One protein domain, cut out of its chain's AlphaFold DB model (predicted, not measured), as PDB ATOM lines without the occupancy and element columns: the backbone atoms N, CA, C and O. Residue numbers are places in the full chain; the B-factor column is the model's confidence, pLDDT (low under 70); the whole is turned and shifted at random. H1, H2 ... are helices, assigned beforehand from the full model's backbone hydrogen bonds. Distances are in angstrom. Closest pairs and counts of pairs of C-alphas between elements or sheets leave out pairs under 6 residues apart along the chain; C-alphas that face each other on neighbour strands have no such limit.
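Overview. This is residues 27 to 95 of the 273 residues of the protein "Hypothetical protein" of Polarella glacialis (UniProt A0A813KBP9). Two helices, H3 and H4, make a V closed at their tight link, and H5 and H2 both reach across the open side of this V on two separate lines; H1 lies at the open end, crossing H5, and makes the far end of the long axis. The helices cross steeply round the middle and are not a bundle of side-by-side rods. The printed part has 69 residues, with five named helices in the order H1, H2, H3, H4, H5 and no named strand, and its class is all helix. It is compact, with a radius of gyration of the C-alphas of 11.6 A, and elongated in outline, spanning 35 by 21 by 21 A.

Arrangement. H4, residues 64 to 77, is with H1, residues 27 to 40, the longest helix, each with 14 residues. With residues 67 to 71 alone H4 touches H3, residues 51 to 60, opposite ways at a steep tilt of 57 degrees; their closest C-alphas, of Val 57 and Ile 67, are 6.1 A apart. H3 is the hub, touching three helices. It touches H5, residues 84 to 94, at a steep tilt of 69.6 degrees, only just short of about perpendicular, with the closest C-alphas, of Pro 52 and Ile 93, 6.0 A apart. H3 and H2, residues 43 to 49, touch only at the corner, and only just, with 3 pairs of C-alphas within 8 A; the closest, of Ile 47 and Arg 54, are 5.6 A apart. H2 and H4 are close but not clearly touching, with the closest C-alphas, of Phe 43 and Arg 75, 6.2 A apart. With residues 31 to 35 alone H1 touches H5, only just about perpendicular at 72 degrees; the closest C-alphas, of Val 35 and Leu 90, are 6.4 A apart. H1 and H3, H1 and H4, and H2 and H5 are apart. The packing of the helices is mostly crossed. In H1, H3, H4 and H5 every O i to N i+4 pair is within hydrogen-bond range; in H2 2 of 3 are.

Along the chain. H4 is 20.3 A from first to last C-alpha, H1 20.2 A, H5 15.3 A, H3 14.5 A and H2 9.8 A. H1 begins at C-alpha 27, (194.481, 160.036, 180.989). H4 begins at C-alpha 64, (168.655, 143.803, 163.617), and H5 ends at C-alpha 94, (186.430, 153.361, 175.095).

Size, cuts and confidence. The two C-alphas farthest apart, of Ala 27 and Asp 65, are 35.9 A apart, while those of Ala 27 and Asp 95, the first and last printed, are 10.1 A apart. The printed part has no cut. The links H1 to H2, H2 to H3 and H3 to H4 are tight, and H4 to H5, with 6 residues, is short. The mean pLDDT of the printed part is 96.6, and no printed residue is under 70.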
ATOM      1  N   ALA A  27     195.380 161.099 181.443       89.19
ATOM      2  CA  ALA A  27     194.481 160.036 180.989       89.19
ATOM      3  C   ALA A  27     193.358 160.577 180.087       89.19
ATOM      4  O   ALA A  27     193.061 160.000 179.034       89.19
ATOM      5  N   GLN A  28     192.776 161.724 180.452       88.88
ATOM      6  CA  GLN A  28     191.732 162.372 179.659       88.88
ATOM      7  C   GLN A  28     192.263 162.875 178.307       88.88
ATOM      8  O   GLN A  28     191.574 162.760 177.284       88.88
ATOM      9  N   GLU A  29     193.491 163.402 178.262       92.75
ATOM     10  CA  GLU A  29     194.124 163.802 177.002       92.75
ATOM     11  C   GLU A  29     194.421 162.584 176.107       92.75
ATOM     12  O   GLU A  29     194.178 162.631 174.896       92.75
ATOM     13  N   GLU A  30     194.885 161.465 176.679       95.19
ATOM     14  CA  GLU A  30     195.102 160.220 175.932       95.19
ATOM     15  C   GLU A  30     193.793 159.678 175.337       95.19
ATOM     16  O   GLU A  30     193.757 159.304 174.159       95.19
ATOM     17  N   LEU A  31     192.707 159.672 176.116       94.75
ATOM     18  CA  LEU A  31     191.387 159.243 175.651       94.75
ATOM     19  C   LEU A  31     190.872 160.136 174.518       94.75
ATOM     20  O   LEU A  31     190.412 159.633 173.493       94.75
ATOM     21  N   SER A  32     191.032 161.453 174.658       95.69
ATOM     22  CA  SER A  32     190.647 162.424 173.629       95.69
ATOM     23  C   SER A  32     191.377 162.165 172.304       95.69
ATOM     24  O   SER A  32     190.750 162.151 171.245       95.69
ATOM     25  N   ARG A  33     192.682 161.858 172.357       97.62
ATOM     26  CA  ARG A  33     193.471 161.491 171.166       97.62
ATOM     27  C   ARG A  33     192.995 160.180 170.534       97.62
ATOM     28  O   ARG A  33     192.888 160.110 169.315       97.62
ATOM     29  N   LYS A  34     192.651 159.165 171.338       97.50
ATOM     30  CA  LYS A  34     192.088 157.898 170.827       97.50
ATOM     31  C   LYS A  34     190.757 158.112 170.107       97.50
ATOM     32  O   LYS A  34     190.538 157.508 169.059       97.50
ATOM     33  N   VAL A  35     189.884 158.970 170.641       97.69
ATOM     34  CA  VAL A  35     188.613 159.334 169.991       97.69
ATOM     35  C   VAL A  35     188.872 160.048 168.662       97.69
ATOM     36  O   VAL A  35     188.245 159.707 167.658       97.69
ATOM     37  N   ASP A  36     189.820 160.988 168.621       98.25
ATOM     38  CA  ASP A  36     190.199 161.679 167.382       98.25
ATOM     39  C   ASP A  36     190.755 160.716 166.322       98.25
ATOM     40  O   ASP A  36     190.351 160.783 165.159       98.25
ATOM     41  N   ASP A  37     191.635 159.789 166.711       98.12
ATOM     42  CA  ASP A  37     192.182 158.761 165.817       98.12
ATOM     43  C   ASP A  37     191.073 157.840 165.271       98.12
ATOM     44  O   ASP A  37     191.070 157.464 164.092       98.12
ATOM     45  N   LEU A  38     190.082 157.513 166.108       98.06
ATOM     46  CA  LEU A  38     188.931 156.701 165.719       98.06
ATOM     47  C   LEU A  38     188.041 157.438 164.701       98.06
ATOM     48  O   LEU A  38     187.672 156.854 163.683       98.06
ATOM     49  N   LEU A  39     187.762 158.728 164.919       98.31
ATOM     50  CA  LEU A  39     186.956 159.574 164.023       98.31
ATOM     51  C   LEU A  39     187.655 159.921 162.695       98.31
ATOM     52  O   LEU A  39     186.991 160.274 161.718       98.31
ATOM     53  N   GLN A  40     188.985 159.812 162.631       98.31
ATOM     54  CA  GLN A  40     189.740 159.903 161.374       98.31
ATOM     55  C   GLN A  40     189.630 158.634 160.516       98.31
ATOM     56  O   GLN A  40     189.867 158.680 159.306       98.31
ATOM     57  N   THR A  41     189.262 157.505 161.123       98.38
ATOM     58  CA  THR A  41     189.079 156.224 160.437       98.38
ATOM     59  C   THR A  41     187.653 156.137 159.874       98.38
ATOM     60  O   THR A  41     186.716 156.565 160.545       98.38
ATOM     61  N   PRO A  42     187.418 155.583 158.668       98.31
ATOM     62  CA  PRO A  42     186.058 155.361 158.176       98.31
ATOM     63  C   PRO A  42     185.240 154.493 159.142       98.31
ATOM     64  O   PRO A  42     185.743 153.479 159.626       98.31
ATOM     65  N   PHE A  43     183.968 154.842 159.373       98.31
ATOM     66  CA  PHE A  43     183.101 154.146 160.337       98.31
ATOM     67  C   PHE A  43     183.106 152.621 160.167       98.31
ATOM     68  O   PHE A  43     183.292 151.881 161.132       98.31
ATOM     69  N   ASP A  44     182.983 152.140 158.924       98.19
ATOM     70  CA  ASP A  44     182.939 150.704 158.644       98.19
ATOM     71  C   ASP A  44     184.222 149.975 159.069       98.19
ATOM     72  O   ASP A  44     184.190 148.775 159.329       98.19
ATOM     73  N   GLU A  45     185.367 150.657 159.083       98.44
ATOM     74  CA  GLU A  45     186.646 150.115 159.545       98.44
ATOM     75  C   GLU A  45     186.789 150.249 161.067       98.44
ATOM     76  O   GLU A  45     187.217 149.295 161.725       98.44
ATOM     77  N   ALA A  46     186.346 151.372 161.638       98.19
ATOM     78  CA  ALA A  46     186.312 151.593 163.079       98.19
ATOM     79  C   ALA A  46     185.459 150.532 163.800       98.19
ATOM     80  O   ALA A  46     185.951 149.879 164.714       98.19
ATOM     81  N   ILE A  47     184.234 150.245 163.342       98.00
ATOM     82  CA  ILE A  47     183.361 149.230 163.971       98.00
ATOM     83  C   ILE A  47     183.913 147.794 163.845       98.00
ATOM     84  O   ILE A  47     183.668 146.920 164.686       98.00
ATOM     85  N   ARG A  48     184.724 147.531 162.809       98.06
ATOM     86  CA  ARG A  48     185.411 146.244 162.603       98.06
ATOM     87  C   ARG A  48     186.667 146.082 163.458       98.06
ATOM     88  O   ARG A  48     187.012 144.946 163.789       98.06
ATOM     89  N   SER A  49     187.335 147.175 163.810       97.69
ATOM     90  CA  SER A  49     188.586 147.166 164.580       97.69
ATOM     91  C   SER A  49     188.382 147.430 166.076       97.69
ATOM     92  O   SER A  49     189.113 146.871 166.889       97.69
ATOM     93  N   CYS A  50     187.362 148.205 166.446       97.94
ATOM     94  CA  CYS A  50     187.027 148.558 167.821       97.94
ATOM     95  C   CYS A  50     185.949 147.610 168.373       97.94
ATOM     96  O   CYS A  50     184.767 147.717 168.039       97.94
ATOM     97  N   GLU A  51     186.363 146.649 169.203       97.81
ATOM     98  CA  GLU A  51     185.448 145.707 169.866       97.81
ATOM     99  C   GLU A  51     184.445 146.401 170.810       97.81
ATOM    100  O   GLU A  51     183.256 146.091 170.689       97.81
ATOM    101  N   PRO A  52     184.841 147.375 171.660       97.19
ATOM    102  CA  PRO A  52     183.898 148.082 172.533       97.19
ATOM    103  C   PRO A  52     182.768 148.790 171.777       97.19
ATOM    104  O   PRO A  52     181.605 148.655 172.148       97.19
ATOM    105  N   LEU A  53     183.078 149.464 170.662       97.31
ATOM    106  CA  LEU A  53     182.073 150.136 169.826       97.31
ATOM    107  C   LEU A  53     181.050 149.149 169.259       97.31
ATOM    108  O   LEU A  53     179.851 149.411 169.260       97.31
ATOM    109  N   ARG A  54     181.513 147.981 168.811       97.50
ATOM    110  CA  ARG A  54     180.624 146.936 168.295       97.50
ATOM    111  C   ARG A  54     179.751 146.339 169.393       97.50
ATOM    112  O   ARG A  54     178.569 146.095 169.164       97.50
ATOM    113  N   ALA A  55     180.326 146.103 170.571       96.56
ATOM    114  CA  ALA A  55     179.584 145.619 171.726       96.56
ATOM    115  C   ALA A  55     178.489 146.614 172.134       96.56
ATOM    116  O   ALA A  55     177.356 146.194 172.344       96.56
ATOM    117  N   TYR A  56     178.803 147.914 172.144       96.56
ATOM    118  CA  TYR A  56     177.848 148.981 172.440       96.56
ATOM    119  C   TYR A  56     176.662 148.990 171.470       96.56
ATOM    120  O   TYR A  56     175.511 149.006 171.903       96.56
ATOM    121  N   VAL A  57     176.924 148.928 170.160       96.75
ATOM    122  CA  VAL A  57     175.861 148.919 169.143       96.75
ATOM    123  C   VAL A  57     174.951 147.693 169.307       96.75
ATOM    124  O   VAL A  57     173.728 147.814 169.259       96.75
ATOM    125  N   HIS A  58     175.524 146.515 169.573       95.81
ATOM    126  CA  HIS A  58     174.744 145.293 169.794       95.81
ATOM    127  C   HIS A  58     173.998 145.249 171.129       95.81
ATOM    128  O   HIS A  58     172.978 144.574 171.209       95.81
ATOM    129  N   SER A  59     174.500 145.900 172.180       95.06
ATOM    130  CA  SER A  59     173.816 145.918 173.475       95.06
ATOM    131  C   SER A  59     172.634 146.884 173.495       95.06
ATOM    132  O   SER A  59     171.687 146.654 174.240       95.06
ATOM    133  N   HIS A  60     172.693 147.957 172.701       94.94
ATOM    134  CA  HIS A  60     171.648 148.981 172.653       94.94
ATOM    135  C   HIS A  60     170.561 148.690 171.613       94.94
ATOM    136  O   HIS A  60     169.421 149.096 171.819       94.94
ATOM    137  N   GLY A  61     170.870 147.956 170.540       92.56
ATOM    138  CA  GLY A  61     169.853 147.479 169.604       92.56
ATOM    139  C   GLY A  61     169.259 146.135 170.034       92.56
ATOM    140  O   GLY A  61     169.973 145.137 170.136       92.56
ATOM    141  N   ARG A  62     167.939 146.067 170.247       90.38
ATOM    142  CA  ARG A  62     167.231 144.825 170.628       90.38
ATOM    143  C   ARG A  62     167.069 143.863 169.456       90.38
ATOM    144  O   ARG A  62     166.921 142.656 169.651       90.38
ATOM    145  N   ASN A  63     167.054 144.394 168.238       95.44
ATOM    146  CA  ASN A  63     166.855 143.648 167.003       95.44
ATOM    147  C   ASN A  63     167.761 144.180 165.876       95.44
ATOM    148  O   ASN A  63     168.463 145.179 166.027       95.44
ATOM    149  N   ALA A  64     167.776 143.479 164.740       95.38
ATOM    150  CA  ALA A  64     168.655 143.803 163.617       95.38
ATOM    151  C   ALA A  64     168.340 145.154 162.952       95.38
ATOM    152  O   ALA A  64     169.247 145.766 162.387       95.38
ATOM    153  N   ASP A  65     167.086 145.607 163.013       93.12
ATOM    154  CA  ASP A  65     166.674 146.881 162.427       93.12
ATOM    155  C   ASP A  65     167.142 148.055 163.302       93.12
ATOM    156  O   ASP A  65     167.750 148.981 162.773       93.12
ATOM    157  N   GLU A  66     166.998 147.962 164.630       94.00
ATOM    158  CA  GLU A  66     167.517 148.950 165.593       94.00
ATOM    159  C   GLU A  66     169.048 149.043 165.562       94.00
ATOM    160  O   GLU A  66     169.608 150.134 165.584       94.00
ATOM    161  N   ILE A  67     169.742 147.900 165.464       97.00
ATOM    162  CA  ILE A  67     171.205 147.870 165.295       97.00
ATOM    163  C   ILE A  67     171.605 148.672 164.056       97.00
ATOM    164  O   ILE A  67     172.544 149.464 164.097       97.00
ATOM    165  N   LYS A  68     170.891 148.470 162.946       97.56
ATOM    166  CA  LYS A  68     171.178 149.150 161.687       97.56
ATOM    167  C   LYS A  68     170.850 150.642 161.751       97.56
ATOM    168  O   LYS A  68     171.616 151.441 161.222       97.56
ATOM    169  N   GLU A  69     169.737 151.014 162.374       97.06
ATOM    170  CA  GLU A  69     169.366 152.416 162.581       97.06
ATOM    171  C   GLU A  69     170.429 153.145 163.406       97.06
ATOM    172  O   GLU A  69     170.897 154.209 163.001       97.06
ATOM    173  N   LEU A  70     170.901 152.512 164.483       97.06
ATOM    174  CA  LEU A  70     171.983 153.037 165.304       97.06
ATOM    175  C   LEU A  70     173.288 153.162 164.499       97.06
ATOM    176  O   LEU A  70     173.942 154.200 164.543       97.06
ATOM    177  N   GLU A  71     173.665 152.154 163.705       97.62
ATOM    178  CA  GLU A  71     174.823 152.255 162.801       97.62
ATOM    179  C   GLU A  71     174.702 153.427 161.811       97.62
ATOM    180  O   GLU A  71     175.690 154.119 161.551       97.62
ATOM    181  N   ASP A  72     173.514 153.665 161.254       97.94
ATOM    182  CA  ASP A  72     173.268 154.751 160.304       97.94
ATOM    183  C   ASP A  72     173.291 156.136 160.989       97.94
ATOM    184  O   ASP A  72     173.794 157.106 160.405       97.94
ATOM    185  N   GLU A  73     172.844 156.234 162.244       96.94
ATOM    186  CA  GLU A  73     172.993 157.432 163.077       96.94
ATOM    187  C   GLU A  73     174.474 157.741 163.333       96.94
ATOM    188  O   GLU A  73     174.941 158.846 163.031       96.94
ATOM    189  N   PHE A  74     175.244 156.739 163.776       97.75
ATOM    190  CA  PHE A  74     176.687 156.881 163.962       97.75
ATOM    191  C   PHE A  74     177.365 157.312 162.663       97.75
ATOM    192  O   PHE A  74     178.113 158.286 162.677       97.75
ATOM    193  N   ARG A  75     177.072 156.662 161.527       98.06
ATOM    194  CA  ARG A  75     177.619 157.042 160.210       98.06
ATOM    195  C   ARG A  75     177.339 158.494 159.848       98.06
ATOM    196  O   ARG A  75     178.204 159.139 159.259       98.06
ATOM    197  N   THR A  76     176.150 158.996 160.169       97.62
ATOM    198  CA  THR A  76     175.753 160.375 159.856       97.62
ATOM    199  C   THR A  76     176.578 161.386 160.655       97.62
ATOM    200  O   THR A  76     176.977 162.412 160.104       97.62
ATOM    201  N   GLY A  77     176.883 161.080 161.920       97.00
ATOM    202  CA  GLY A  77     177.743 161.897 162.784       97.00
ATOM    203  C   GLY A  77     179.247 161.613 162.667       97.00
ATOM    204  O   GLY A  77     180.047 162.312 163.287       97.00
ATOM    205  N   TRP A  78     179.662 160.602 161.894       98.38
ATOM    206  CA  TRP A  78     181.043 160.111 161.883       98.38
ATOM    207  C   TRP A  78     181.979 160.965 161.023       98.38
ATOM    208  O   TRP A  78     182.182 160.713 159.833       98.38
ATOM    209  N   HIS A  79     182.590 161.977 161.629       97.88
ATOM    210  CA  HIS A  79     183.602 162.809 160.984       97.88
ATOM    211  C   HIS A  79     184.586 163.409 162.005       97.88
ATOM    212  O   HIS A  79     184.277 163.471 163.193       97.88
ATOM    213  N   PRO A  80     185.757 163.919 161.575       97.62
ATOM    214  CA  PRO A  80     186.728 164.539 162.485       97.62
ATOM    215  C   PRO A  80     186.170 165.724 163.288       97.62
ATOM    216  O   PRO A  80     186.613 165.984 164.398       97.62
ATOM    217  N   GLU A  81     185.172 166.433 162.758       97.69
ATOM    218  CA  GLU A  81     184.475 167.529 163.455       97.69
ATOM    219  C   GLU A  81     183.177 167.068 164.150       97.69
ATOM    220  O   GLU A  81     182.242 167.856 164.266       97.69
ATOM    221  N   ALA A  82     183.075 165.780 164.511       97.19
ATOM    222  CA  ALA A  82     181.867 165.183 165.086       97.19
ATOM    223  C   ALA A  82     181.298 166.014 166.253       97.19
ATOM    224  O   ALA A  82     182.084 166.609 167.003       97.19
ATOM    225  N   PRO A  83     179.962 166.015 166.445       97.44
ATOM    226  CA  PRO A  83     179.320 166.659 167.587       97.44
ATOM    227  C   PRO A  83     179.935 166.226 168.923       97.44
ATOM    228  O   PRO A  83     180.432 165.102 169.064       97.44
ATOM    229  N   VAL A  84     179.901 167.122 169.914       96.31
ATOM    230  CA  VAL A  84     180.489 166.874 171.242       96.31
ATOM    231  C   VAL A  84     179.850 165.663 171.919       96.31
ATOM    232  O   VAL A  84     180.539 164.889 172.572       96.31
ATOM    233  N   GLU A  85     178.561 165.452 171.674       95.25
ATOM    234  CA  GLU A  85     177.769 164.344 172.189       95.25
ATOM    235  C   GLU A  85     178.302 163.004 171.669       95.25
ATOM    236  O   GLU A  85     178.531 162.082 172.446       95.25
ATOM    237  N   LEU A  86     178.600 162.908 170.365       96.81
ATOM    238  CA  LEU A  86     179.171 161.692 169.784       96.81
ATOM    239  C   LEU A  86     180.581 161.428 170.323       96.81
ATOM    240  O   LEU A  86     180.928 160.290 170.631       96.81
ATOM    241  N   ARG A  87     181.399 162.477 170.468       97.56
ATOM    242  CA  ARG A  87     182.743 162.367 171.056       97.56
ATOM    243  C   ARG A  87     182.689 161.874 172.500       97.56
ATOM    244  O   ARG A  87     183.517 161.051 172.879       97.56
ATOM    245  N   GLN A  88     181.710 162.340 173.272       95.38
ATOM    246  CA  GLN A  88     181.482 161.899 174.642       95.38
ATOM    247  C   GLN A  88     181.060 160.427 174.694       95.38
ATOM    248  O   GLN A  88     181.696 159.651 175.397       95.38
ATOM    249  N   VAL A  89     180.088 160.010 173.877       96.12
ATOM    250  CA  VAL A  89     179.677 158.595 173.786       96.12
ATOM    251  C   VAL A  89     180.857 157.700 173.389       96.12
ATOM    252  O   VAL A  89     181.056 156.638 173.969       96.12
ATOM    253  N   LEU A  90     181.694 158.127 172.439       97.31
ATOM    254  CA  LEU A  90     182.894 157.373 172.061       97.31
ATOM    255  C   LEU A  90     183.919 157.283 173.195       97.31
ATOM    256  O   LEU A  90     184.534 156.232 173.358       97.31
ATOM    257  N   ALA A  91     184.096 158.348 173.976       96.12
ATOM    258  CA  ALA A  91     184.950 158.322 175.157       96.12
ATOM    259  C   ALA A  91     184.419 157.324 176.200       96.12
ATOM    260  O   ALA A  91     185.185 156.494 176.680       96.12
ATOM    261  N   GLU A  92     183.111 157.329 176.469       95.44
ATOM    262  CA  GLU A  92     182.460 156.410 177.416       95.44
ATOM    263  C   GLU A  92     182.541 154.941 176.969       95.44
ATOM    264  O   GLU A  92     182.751 154.041 177.779       95.44
ATOM    265  N   ILE A  93     182.426 154.685 175.664       96.69
ATOM    266  CA  ILE A  93     182.580 153.346 175.082       96.69
ATOM    267  C   ILE A  93     184.022 152.837 175.213       96.69
ATOM    268  O   ILE A  93     184.241 151.641 175.413       96.69
ATOM    269  N   LEU A  94     185.011 153.719 175.034       97.12
ATOM    270  CA  LEU A  94     186.430 153.361 175.095       97.12
ATOM    271  C   LEU A  94     186.938 153.218 176.533       97.12
ATOM    272  O   LEU A  94     187.857 152.427 176.757       97.12
ATOM    273  N   ASP A  95     186.346 153.949 177.476       95.88
ATOM    274  CA  ASP A  95     186.678 153.906 178.897       95.88
ATOM    275  C   ASP A  95     185.409 153.863 179.777       95.88
ATOM    276  O   ASP A  95     184.938 154.889 180.283       95.88
TER     277      ASP A  95